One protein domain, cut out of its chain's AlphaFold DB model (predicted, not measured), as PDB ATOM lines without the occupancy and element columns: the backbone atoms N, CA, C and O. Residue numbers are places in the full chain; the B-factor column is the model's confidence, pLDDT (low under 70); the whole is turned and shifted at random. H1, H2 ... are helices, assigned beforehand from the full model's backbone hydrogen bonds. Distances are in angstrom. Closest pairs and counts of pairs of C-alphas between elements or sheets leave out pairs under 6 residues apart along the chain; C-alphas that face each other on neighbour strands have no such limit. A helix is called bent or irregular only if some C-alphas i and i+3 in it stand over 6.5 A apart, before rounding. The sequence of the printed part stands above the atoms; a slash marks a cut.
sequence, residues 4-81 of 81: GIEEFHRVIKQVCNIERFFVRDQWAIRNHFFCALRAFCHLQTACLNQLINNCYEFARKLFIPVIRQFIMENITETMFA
ATOM      1  N   GLY A   4     371.939 173.279 265.161       82.44
ATOM      2  CA  GLY A   4     370.949 172.671 264.264       82.44
ATOM      3  C   GLY A   4     371.044 173.135 262.805       82.44
ATOM      4  O   GLY A   4     370.857 172.332 261.896       82.44
ATOM      5  N   ILE A   5     371.389 174.405 262.556       88.94
ATOM      6  CA  ILE A   5     371.530 174.931 261.182       88.94
ATOM      7  C   ILE A   5     372.791 174.377 260.519       88.94
ATOM      8  O   ILE A   5     372.799 174.069 259.328       88.94
ATOM      9  N   GLU A   6     373.868 174.241 261.289       91.81
ATOM     10  CA  GLU A   6     375.119 173.691 260.780       91.81
ATOM     11  C   GLU A   6     374.961 172.215 260.396       91.81
ATOM     12  O   GLU A   6     375.394 171.804 259.318       91.81
ATOM     13  N   GLU A   7     374.302 171.430 261.247       89.19
ATOM     14  CA  GLU A   7     374.037 170.020 260.975       89.19
ATOM     15  C   GLU A   7     373.126 169.837 259.754       89.19
ATOM     16  O   GLU A   7     373.443 169.033 258.874       89.19
ATOM     17  N   PHE A   8     372.073 170.654 259.633       91.81
ATOM     18  CA  PHE A   8     371.225 170.712 258.440       91.81
ATOM     19  C   PHE A   8     372.052 170.934 257.163       91.81
ATOM     20  O   PHE A   8     371.989 170.128 256.229       91.81
ATOM     21  N   HIS A   9     372.881 171.984 257.136       94.12
ATOM     22  CA  HIS A   9     373.716 172.294 255.976       94.12
ATOM     23  C   HIS A   9     374.721 171.183 255.659       94.12
ATOM     24  O   HIS A   9     375.000 170.910 254.491       94.12
ATOM     25  N   ARG A  10     375.265 170.516 256.677       93.50
ATOM     26  CA  ARG A  10     376.217 169.422 256.479       93.50
ATOM     27  C   ARG A  10     375.550 168.218 255.818       93.50
ATOM     28  O   ARG A  10     376.055 167.720 254.812       93.50
ATOM     29  N   VAL A  11     374.391 167.792 256.323       94.31
ATOM     30  CA  VAL A  11     373.657 166.637 255.783       94.31
ATOM     31  C   VAL A  11     373.165 166.912 254.364       94.31
ATOM     32  O   VAL A  11     373.334 166.068 253.482       94.31
ATOM     33  N   ILE A  12     372.598 168.090 254.101       95.56
ATOM     34  CA  ILE A  12     372.041 168.384 252.776       95.56
ATOM     35  C   ILE A  12     373.128 168.444 251.686       95.56
ATOM     36  O   ILE A  12     372.909 167.988 250.563       95.56
ATOM     37  N   LYS A  13     374.334 168.920 252.028       95.00
ATOM     38  CA  LYS A  13     375.489 168.935 251.118       95.00
ATOM     39  C   LYS A  13     376.098 167.551 250.925       95.00
ATOM     40  O   LYS A  13     376.312 167.132 249.792       95.00
ATOM     41  N   GLN A  14     376.380 166.844 252.019       93.56
ATOM     42  CA  GLN A  14     377.178 165.613 251.985       93.56
ATOM     43  C   GLN A  14     376.357 164.362 251.660       93.56
ATOM     44  O   GLN A  14     376.873 163.452 251.017       93.56
ATOM     45  N   VAL A  15     375.102 164.303 252.109       94.81
ATOM     46  CA  VAL A  15     374.226 163.130 251.947       94.81
ATOM     47  C   VAL A  15     373.216 163.352 250.827       94.81
ATOM     48  O   VAL A  15     373.054 162.489 249.971       94.81
ATOM     49  N   CYS A  16     372.560 164.516 250.801       95.31
ATOM     50  CA  CYS A  16     371.517 164.807 249.807       95.31
ATOM     51  C   CYS A  16     372.067 165.397 248.501       95.31
ATOM     52  O   CYS A  16     371.300 165.600 247.564       95.31
ATOM     53  N   ASN A  17     373.381 165.652 248.417       94.44
ATOM     54  CA  ASN A  17     374.070 166.080 247.196       94.44
ATOM     55  C   ASN A  17     373.461 167.340 246.543       94.44
ATOM     56  O   ASN A  17     373.484 167.485 245.322       94.44
ATOM     57  N   ILE A  18     372.936 168.281 247.339       95.31
ATOM     58  CA  ILE A  18     372.234 169.472 246.818       95.31
ATOM     59  C   ILE A  18     373.105 170.348 245.900       95.31
ATOM     60  O   ILE A  18     372.590 170.980 244.988       95.31
ATOM     61  N   GLU A  19     374.426 170.332 246.094       94.81
ATOM     62  CA  GLU A  19     375.409 171.078 245.290       94.81
ATOM     63  C   GLU A  19     375.982 170.260 244.118       94.81
ATOM     64  O   GLU A  19     376.751 170.784 243.317       94.81
ATOM     65  N   ARG A  20     375.638 168.970 244.003       92.50
ATOM     66  CA  ARG A  20     376.174 168.066 242.975       92.50
ATOM     67  C   ARG A  20     375.131 167.789 241.901       92.50
ATOM     68  O   ARG A  20     374.500 166.735 241.884       92.50
ATOM     69  N   PHE A  21     374.981 168.737 240.988       89.75
ATOM     70  CA  PHE A  21     374.202 168.578 239.766       89.75
ATOM     71  C   PHE A  21     374.980 169.163 238.584       89.75
ATOM     72  O   PHE A  21     375.614 170.206 238.702       89.75
ATOM     73  N   PHE A  22     374.939 168.488 237.435       90.44
ATOM     74  CA  PHE A  22     375.641 168.918 236.213       90.44
ATOM     75  C   PHE A  22     374.695 169.529 235.167       90.44
ATOM     76  O   PHE A  22     375.107 169.858 234.055       90.44
ATOM     77  N   VAL A  23     373.415 169.680 235.516       90.44
ATOM     78  CA  VAL A  23     372.378 170.234 234.642       90.44
ATOM     79  C   VAL A  23     372.392 171.763 234.669       90.44
ATOM     80  O   VAL A  23     372.629 172.372 235.710       90.44
ATOM     81  N   ARG A  24     372.125 172.387 233.516       92.06
ATOM     82  CA  ARG A  24     372.050 173.855 233.365       92.06
ATOM     83  C   ARG A  24     370.633 174.376 233.127       92.06
ATOM     84  O   ARG A  24     370.411 175.581 233.170       92.06
ATOM     85  N   ASP A  25     369.688 173.478 232.877       96.38
ATOM     86  CA  ASP A  25     368.286 173.827 232.691       96.38
ATOM     87  C   ASP A  25     367.644 174.252 234.023       96.38
ATOM     88  O   ASP A  25     367.783 173.566 235.039       96.38
ATOM     89  N   GLN A  26     366.929 175.381 234.029       95.56
ATOM     90  CA  GLN A  26     366.357 175.929 235.263       95.56
ATOM     91  C   GLN A  26     365.344 174.991 235.924       95.56
ATOM     92  O   GLN A  26     365.293 174.929 237.155       95.56
ATOM     93  N   TRP A  27     364.538 174.271 235.142       96.81
ATOM     94  CA  TRP A  27     363.556 173.339 235.689       96.81
ATOM     95  C   TRP A  27     364.240 172.133 236.318       96.81
ATOM     96  O   TRP A  27     363.911 171.768 237.447       96.81
ATOM     97  N   ALA A  28     365.241 171.572 235.641       95.94
ATOM     98  CA  ALA A  28     366.043 170.476 236.171       95.94
ATOM     99  C   ALA A  28     366.749 170.867 237.481       95.94
ATOM    100  O   ALA A  28     366.735 170.098 238.443       95.94
ATOM    101  N   ILE A  29     367.294 172.086 237.554       95.56
ATOM    102  CA  ILE A  29     367.914 172.625 238.770       95.56
ATOM    103  C   ILE A  29     366.885 172.717 239.905       95.56
ATOM    104  O   ILE A  29     367.116 172.185 240.989       95.56
ATOM    105  N   ARG A  30     365.721 173.341 239.673       96.44
ATOM    106  CA  ARG A  30     364.656 173.457 240.691       96.44
ATOM    107  C   ARG A  30     364.193 172.092 241.192       96.44
ATOM    108  O   ARG A  30     364.010 171.911 242.394       96.44
ATOM    109  N   ASN A  31     364.042 171.132 240.282       96.31
ATOM    110  CA  ASN A  31     363.662 169.773 240.634       96.31
ATOM    111  C   ASN A  31     364.737 169.088 241.492       96.31
ATOM    112  O   ASN A  31     364.404 168.432 242.474       96.31
ATOM    113  N   HIS A  32     366.025 169.294 241.191       96.69
ATOM    114  CA  HIS A  32     367.129 168.792 242.017       96.69
ATOM    115  C   HIS A  32     367.076 169.342 243.445       96.69
ATOM    116  O   HIS A  32     367.117 168.570 244.402       96.69
ATOM    117  N   PHE A  33     366.905 170.660 243.600       96.44
ATOM    118  CA  PHE A  33     366.742 171.292 244.914       96.44
ATOM    119  C   PHE A  33     365.547 170.718 245.683       96.44
ATOM    120  O   PHE A  33     365.675 170.374 246.860       96.44
ATOM    121  N   PHE A  34     364.400 170.568 245.016       97.06
ATOM    122  CA  PHE A  34     363.205 169.979 245.614       97.06
ATOM    123  C   PHE A  34     363.447 168.536 246.077       97.06
ATOM    124  O   PHE A  34     363.146 168.190 247.221       97.06
ATOM    125  N   CYS A  35     364.047 167.703 245.225       96.50
ATOM    126  CA  CYS A  35     364.392 166.324 245.553       96.50
ATOM    127  C   CYS A  35     365.374 166.236 246.727       96.50
ATOM    128  O   CYS A  35     365.162 165.419 247.621       96.50
ATOM    129  N   ALA A  36     366.403 167.087 246.767       96.38
ATOM    130  CA  ALA A  36     367.381 167.113 247.853       96.38
ATOM    131  C   ALA A  36     366.744 167.502 249.200       96.38
ATOM    132  O   ALA A  36     366.999 166.854 250.214       96.38
ATOM    133  N   LEU A  37     365.869 168.515 249.211       96.75
ATOM    134  CA  LEU A  37     365.123 168.921 250.409       96.75
ATOM    135  C   LEU A  37     364.161 167.823 250.875       96.75
ATOM    136  O   LEU A  37     364.113 167.493 252.059       96.75
ATOM    137  N   ARG A  38     363.433 167.204 249.940       97.31
ATOM    138  CA  ARG A  38     362.546 166.077 250.242       97.31
ATOM    139  C   ARG A  38     363.332 164.901 250.823       97.31
ATOM    140  O   ARG A  38     362.900 164.322 251.816       97.31
ATOM    141  N   ALA A  39     364.479 164.557 250.237       95.44
ATOM    142  CA  ALA A  39     365.354 163.496 250.730       95.44
ATOM    143  C   ALA A  39     365.834 163.777 252.160       95.44
ATOM    144  O   ALA A  39     365.804 162.875 252.995       95.44
ATOM    145  N   PHE A  40     366.196 165.027 252.468       95.25
ATOM    146  CA  PHE A  40     366.549 165.435 253.824       95.25
ATOM    147  C   PHE A  40     365.406 165.179 254.819       95.25
ATOM    148  O   PHE A  40     365.633 164.538 255.845       95.25
ATOM    149  N   CYS A  41     364.176 165.602 254.499       95.00
ATOM    150  CA  CYS A  41     363.013 165.338 255.352       95.00
ATOM    151  C   CYS A  41     362.807 163.834 255.584       95.00
ATOM    152  O   CYS A  41     362.649 163.416 256.726       95.00
ATOM    153  N   HIS A  42     362.874 163.014 254.529       95.25
ATOM    154  CA  HIS A  42     362.738 161.553 254.652       95.25
ATOM    155  C   HIS A  42     363.815 160.933 255.539       95.25
ATOM    156  O   HIS A  42     363.502 160.096 256.382       95.25
ATOM    157  N   LEU A  43     365.073 161.350 255.384       94.50
ATOM    158  CA  LEU A  43     366.175 160.865 256.216       94.50
ATOM    159  C   LEU A  43     365.981 161.249 257.681       94.50
ATOM    160  O   LEU A  43     366.181 160.419 258.563       94.50
ATOM    161  N   GLN A  44     365.547 162.479 257.947       92.69
ATOM    162  CA  GLN A  44     365.303 162.921 259.313       92.69
ATOM    163  C   GLN A  44     364.128 162.172 259.948       92.69
ATOM    164  O   GLN A  44     364.237 161.734 261.090       92.69
ATOM    165  N   THR A  45     363.046 161.936 259.202       94.75
ATOM    166  CA  THR A  45     361.940 161.080 259.647       94.75
ATOM    167  C   THR A  45     362.402 159.645 259.907       94.75
ATOM    168  O   THR A  45     362.015 159.058 260.913       94.75
ATOM    169  N   ALA A  46     363.265 159.081 259.061       94.38
ATOM    170  CA  ALA A  46     363.815 157.743 259.270       94.38
ATOM    171  C   ALA A  46     364.688 157.657 260.536       94.38
ATOM    172  O   ALA A  46     364.602 156.664 261.257       94.38
ATOM    173  N   CYS A  47     365.472 158.697 260.840       92.69
ATOM    174  CA  CYS A  47     366.208 158.808 262.103       92.69
ATOM    175  C   CYS A  47     365.261 158.882 263.310       92.69
ATOM    176  O   CYS A  47     365.463 158.175 264.293       92.69
ATOM    177  N   LEU A  48     364.209 159.707 263.234       92.81
ATOM    178  CA  LEU A  48     363.211 159.844 264.305       92.81
ATOM    179  C   LEU A  48     362.460 158.532 264.564       92.81
ATOM    180  O   LEU A  48     362.213 158.177 265.712       92.81
ATOM    181  N   ASN A  49     362.168 157.788 263.499       96.00
ATOM    182  CA  ASN A  49     361.543 156.470 263.559       96.00
ATOM    183  C   ASN A  49     362.538 155.341 263.887       96.00
ATOM    184  O   ASN A  49     362.162 154.175 263.819       96.00
ATOM    185  N   GLN A  50     363.801 155.664 264.201       92.75
ATOM    186  CA  GLN A  50     364.858 154.709 264.563       92.75
ATOM    187  C   GLN A  50     365.139 153.639 263.490       92.75
ATOM    188  O   GLN A  50     365.672 152.572 263.783       92.75
ATOM    189  N   LEU A  51     364.818 153.925 262.223       93.31
ATOM    190  CA  LEU A  51     365.117 153.037 261.092       93.31
ATOM    191  C   LEU A  51     366.602 153.089 260.706       93.31
ATOM    192  O   LEU A  51     367.151 152.133 260.159       93.31
ATOM    193  N   ILE A  52     367.240 154.230 260.969       92.81
ATOM    194  CA  ILE A  52     368.671 154.480 260.797       92.81
ATOM    195  C   ILE A  52     369.182 155.284 261.995       92.81
ATOM    196  O   ILE A  52     368.462 156.116 262.542       92.81
ATOM    197  N   ASN A  53     370.438 155.076 262.388       89.88
ATOM    198  CA  ASN A  53     371.027 155.746 263.550       89.88
ATOM    199  C   ASN A  53     371.379 157.215 263.264       89.88
ATOM    200  O   ASN A  53     371.412 158.044 264.168       89.88
ATOM    201  N   ASN A  54     371.712 157.535 262.011       90.94
ATOM    202  CA  ASN A  54     371.960 158.896 261.539       90.94
ATOM    203  C   ASN A  54     371.805 158.981 260.018       90.94
ATOM    204  O   ASN A  54     371.940 157.980 259.312       90.94
ATOM    205  N   CYS A  55     371.625 160.199 259.495       90.25
ATOM    206  CA  CYS A  55     371.436 160.442 258.062       90.25
ATOM    207  C   CYS A  55     372.592 159.899 257.193       90.25
ATOM    208  O   CYS A  55     372.376 159.521 256.045       90.25
ATOM    209  N   TYR A  56     373.816 159.809 257.730       92.56
ATOM    210  CA  TYR A  56     374.982 159.294 257.000       92.56
ATOM    211  C   TYR A  56     374.987 157.773 256.851       92.56
ATOM    212  O   TYR A  56     375.665 157.247 255.968       92.56
ATOM    213  N   GLU A  57     374.265 157.049 257.705       93.00
ATOM    214  CA  GLU A  57     374.169 155.595 257.617       93.00
ATOM    215  C   GLU A  57     373.565 155.156 256.286       93.00
ATOM    216  O   GLU A  57     374.082 154.231 255.662       93.00
ATOM    217  N   PHE A  58     372.540 155.871 255.818       89.81
ATOM    218  CA  PHE A  58     371.929 155.623 254.518       89.81
ATOM    219  C   PHE A  58     372.952 155.738 253.380       89.81
ATOM    220  O   PHE A  58     373.116 154.802 252.597       89.81
ATOM    221  N   ALA A  59     373.708 156.841 253.333       88.69
ATOM    222  CA  ALA A  59     374.745 157.040 252.321       88.69
ATOM    223  C   ALA A  59     375.816 155.941 252.375       88.69
ATOM    224  O   ALA A  59     376.189 155.389 251.343       88.69
ATOM    225  N   ARG A  60     376.288 155.572 253.573       91.88
ATOM    226  CA  ARG A  60     377.273 154.492 253.735       91.88
ATOM    227  C   ARG A  60     376.745 153.155 253.221       91.88
ATOM    228  O   ARG A  60     377.451 152.481 252.477       91.88
ATOM    229  N   LYS A  61     375.515 152.786 253.590       92.38
ATOM    230  CA  LYS A  61     374.873 151.540 253.142       92.38
ATOM    231  C   LYS A  61     374.721 151.489 251.620       92.38
ATOM    232  O   LYS A  61     374.893 150.420 251.048       92.38
ATOM    233  N   LEU A  62     374.458 152.629 250.982       89.62
ATOM    234  CA  LEU A  62     374.330 152.724 249.530       89.62
ATOM    235  C   LEU A  62     375.687 152.634 248.808       89.62
ATOM    236  O   LEU A  62     375.825 151.874 247.856       89.62
ATOM    237  N   PHE A  63     376.692 153.399 249.251       89.69
ATOM    238  CA  PHE A  63     377.941 153.565 248.497       89.69
ATOM    239  C   PHE A  63     379.026 152.536 248.825       89.69
ATOM    240  O   PHE A  63     379.762 152.143 247.924       89.69
ATOM    241  N   ILE A  64     379.153 152.081 250.076       93.88
ATOM    242  CA  ILE A  64     380.242 151.168 250.476       93.88
ATOM    243  C   ILE A  64     380.250 149.870 249.652       93.88
ATOM    244  O   ILE A  64     381.333 149.480 249.212       93.88
ATOM    245  N   PRO A  65     379.110 149.189 249.415       95.06
ATOM    246  CA  PRO A  65     379.105 147.968 248.612       95.06
ATOM    247  C   PRO A  65     379.560 148.217 247.172       95.06
ATOM    248  O   PRO A  65     380.373 147.458 246.659       95.06
ATOM    249  N   VAL A  66     379.092 149.309 246.559       94.06
ATOM    250  CA  VAL A  66     379.429 149.682 245.177       94.06
ATOM    251  C   VAL A  66     380.915 150.011 245.043       94.06
ATOM    252  O   VAL A  66     381.583 149.487 244.160       94.06
ATOM    253  N   ILE A  67     381.455 150.826 245.955       93.06
ATOM    254  CA  ILE A  67     382.882 151.176 245.971       93.06
ATOM    255  C   ILE A  67     383.734 149.922 246.178       93.06
ATOM    256  O   ILE A  67     384.732 149.737 245.488       93.06
ATOM    257  N   ARG A  68     383.340 149.043 247.110       94.94
ATOM    258  CA  ARG A  68     384.041 147.775 247.345       94.94
ATOM    259  C   ARG A  68     384.067 146.922 246.082       94.94
ATOM    260  O   ARG A  68     385.133 146.431 245.733       94.94
ATOM    261  N   GLN A  69     382.920 146.748 245.430       95.00
ATOM    262  CA  GLN A  69     382.807 145.935 244.223       95.00
ATOM    263  C   GLN A  69     383.710 146.475 243.110       95.00
ATOM    264  O   GLN A  69     384.532 145.733 242.586       95.00
ATOM    265  N   PHE A  70     383.644 147.784 242.855       94.31
ATOM    266  CA  PHE A  70     384.492 148.454 241.870       94.31
ATOM    267  C   PHE A  70     385.987 148.230 242.137       94.31
ATOM    268  O   PHE A  70     386.737 147.881 241.229       94.31
ATOM    269  N   ILE A  71     386.429 148.395 243.390       95.25
ATOM    270  CA  ILE A  71     387.832 148.168 243.767       95.25
ATOM    271  C   ILE A  71     388.239 146.715 243.493       95.25
ATOM    272  O   ILE A  71     389.317 146.487 242.955       95.25
ATOM    273  N   MET A  72     387.398 145.741 243.847       94.88
ATOM    274  CA  MET A  72     387.713 144.321 243.657       94.88
ATOM    275  C   MET A  72     387.835 143.956 242.176       94.88
ATOM    276  O   MET A  72     388.811 143.313 241.807       94.88
ATOM    277  N   GLU A  73     386.903 144.420 241.340       93.62
ATOM    278  CA  GLU A  73     386.923 144.203 239.886       93.62
ATOM    279  C   GLU A  73     388.193 144.778 239.246       93.62
ATOM    280  O   GLU A  73     388.890 144.092 238.498       93.62
ATOM    281  N   ASN A  74     388.562 146.004 239.622       90.38
ATOM    282  CA  ASN A  74     389.738 146.664 239.062       90.38
ATOM    283  C   ASN A  74     391.047 146.053 239.580       90.38
ATOM    284  O   ASN A  74     392.001 145.967 238.824       90.38
ATOM    285  N   ILE A  75     391.121 145.584 240.834       90.44
ATOM    286  CA  ILE A  75     392.309 144.857 241.319       90.44
ATOM    287  C   ILE A  75     392.493 143.546 240.548       90.44
ATOM    288  O   ILE A  75     393.624 143.201 240.206       90.44
ATOM    289  N   THR A  76     391.407 142.816 240.271       71.25
ATOM    290  CA  THR A  76     391.490 141.569 239.502       71.25
ATOM    291  C   THR A  76     391.937 141.807 238.065       71.25
ATOM    292  O   THR A  76     392.810 141.085 237.596       71.25
ATOM    293  N   GLU A  77     391.433 142.838 237.385       70.00
ATOM    294  CA  GLU A  77     391.877 143.174 236.025       70.00
ATOM    295  C   GLU A  77     393.378 143.493 235.968       70.00
ATOM    296  O   GLU A  77     394.069 142.976 235.096       70.00
ATOM    297  N   THR A  78     393.921 144.242 236.935       68.94
ATOM    298  CA  THR A  78     395.362 144.559 236.969       68.94
ATOM    299  C   THR A  78     396.253 143.362 237.315       68.94
ATOM    300  O   THR A  78     397.451 143.414 237.063       68.94
ATOM    301  N   MET A  79     395.717 142.305 237.937       59.50
ATOM    302  CA  MET A  79     396.485 141.093 238.264       59.50
ATOM    303  C   MET A  79     396.498 140.051 237.137       59.50
ATOM    304  O   MET A  79     397.350 139.163 237.156       59.50
ATOM    305  N   PHE A  80     395.567 140.142 236.184       56.22
ATOM    306  CA  PHE A  80     395.446 139.217 235.048       56.22
ATOM    307  C   PHE A  80     395.731 139.870 233.680       56.22
ATOM    308  O   PHE A  80     395.568 139.203 232.656       56.22
ATOM    309  N   ALA A  81     396.157 141.137 233.662       50.66
ATOM    310  CA  ALA A  81     396.690 141.858 232.501       50.66
ATOM    311  C   ALA A  81     398.223 141.931 232.561       50.66
ATOM    312  O   ALA A  81     398.849 141.867 231.478       50.66
TER     313      ALA A  81
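This is residues 4 to 81 of the 81 residues of the protein "Transposase" of Microcystis aeruginosa PCC 9809 (UniProt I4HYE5). A long, bent helical arm leaves a small body: H3 begins beside the later residues of H2, sets off about perpendicular to it, and its residues 61 to 80, with Ala 81, stick out far from everything else. The body is built on the long helix H2; the short helix H1 packs with its later part on residues 36 to 40 of H2 at a steep angle, and a long link then leads to the end of H2 that is away from H3. The printed part has 78 residues with three named helices, in the order H1, H2, H3, and no named strand; the class is all helix, with 60 residues in the helices. The whole is loose, with a radius of gyration of the C-alphas of 16.5 A, and flat, spanning 49 by 37 by 19 A along its three main axes.

The longest helix by residues is H3, residues 55 to 80, and it is bent: the C-alphas of Leu 62 and Pro 65 are 6.8 A apart, against about 5 A in a regular helix. By its hydrogen bonds it was assigned as one helix, but it has two arms, H3a, residues 55 to 62, and H3b, residues 65 to 80. The lines of the two arms stand at a steep tilt of 36 degrees, only just past shallow. H3a touches H2, residues 26 to 48, and H2 touches H3a with its residues 43 to 47 alone. Their closest C-alphas are those of Leu 43 and Cys 55, 5.6 A apart, and their lines are about perpendicular, at 75 degrees. Earlier in H2, residues 36 to 40 alone touch H1, residues 4 to 14. The closest C-alphas of H1 and H2 are those of Ile 12 and Phe 40, 6.3 A apart, and the two helices run opposite ways at a steep tilt of 60 degrees. H1 and H3a are close but not clearly touching, with the closest C-alphas, those of Val 11 and Cys 55, 7.0 A apart. These two run the same way at a shallow tilt of 15 degrees. H3b touches no helix; it is apart from H1 and from H2. In H1, H2 and H3b every O i to N i+4 pair is within hydrogen-bond range, and in H3a 3 of 4 are.

H3a starts with C-alpha 55 at (371.436, 160.442, 258.062) and measures 11.9 A from first to last C-alpha. Residues 63 and 64 belong to neither arm. H3b, 23.0 A long, ends with C-alpha 80 at (395.446, 139.217, 235.048). H2 is 33.3 A from first to last C-alpha and starts with C-alpha 26 at (366.357, 175.929, 235.263). H1 is the shortest of the three helices, 15.5 A from C-alpha 4 to C-alpha 14.

The two C-alphas farthest apart, those of Gly 4 and Ala 81, are 51.2 A apart, and they are also the first and last printed ones. Residues 61 to 81, of which 61 to 80 belong to H3, stand free. Without them the body has 57 residues, spans 37 by 21 by 19 A and has a radius of gyration of 12.1 A. The printed part has no cut; it begins at residue 4 and ends at residue 81, the chain's last residue. The link from H1 to H2, 11 residues, is long, and the link from H2 to H3, 6 residues, is short. The mean pLDDT of the printed part is 91.1, and residues 78 to 81 are under 70.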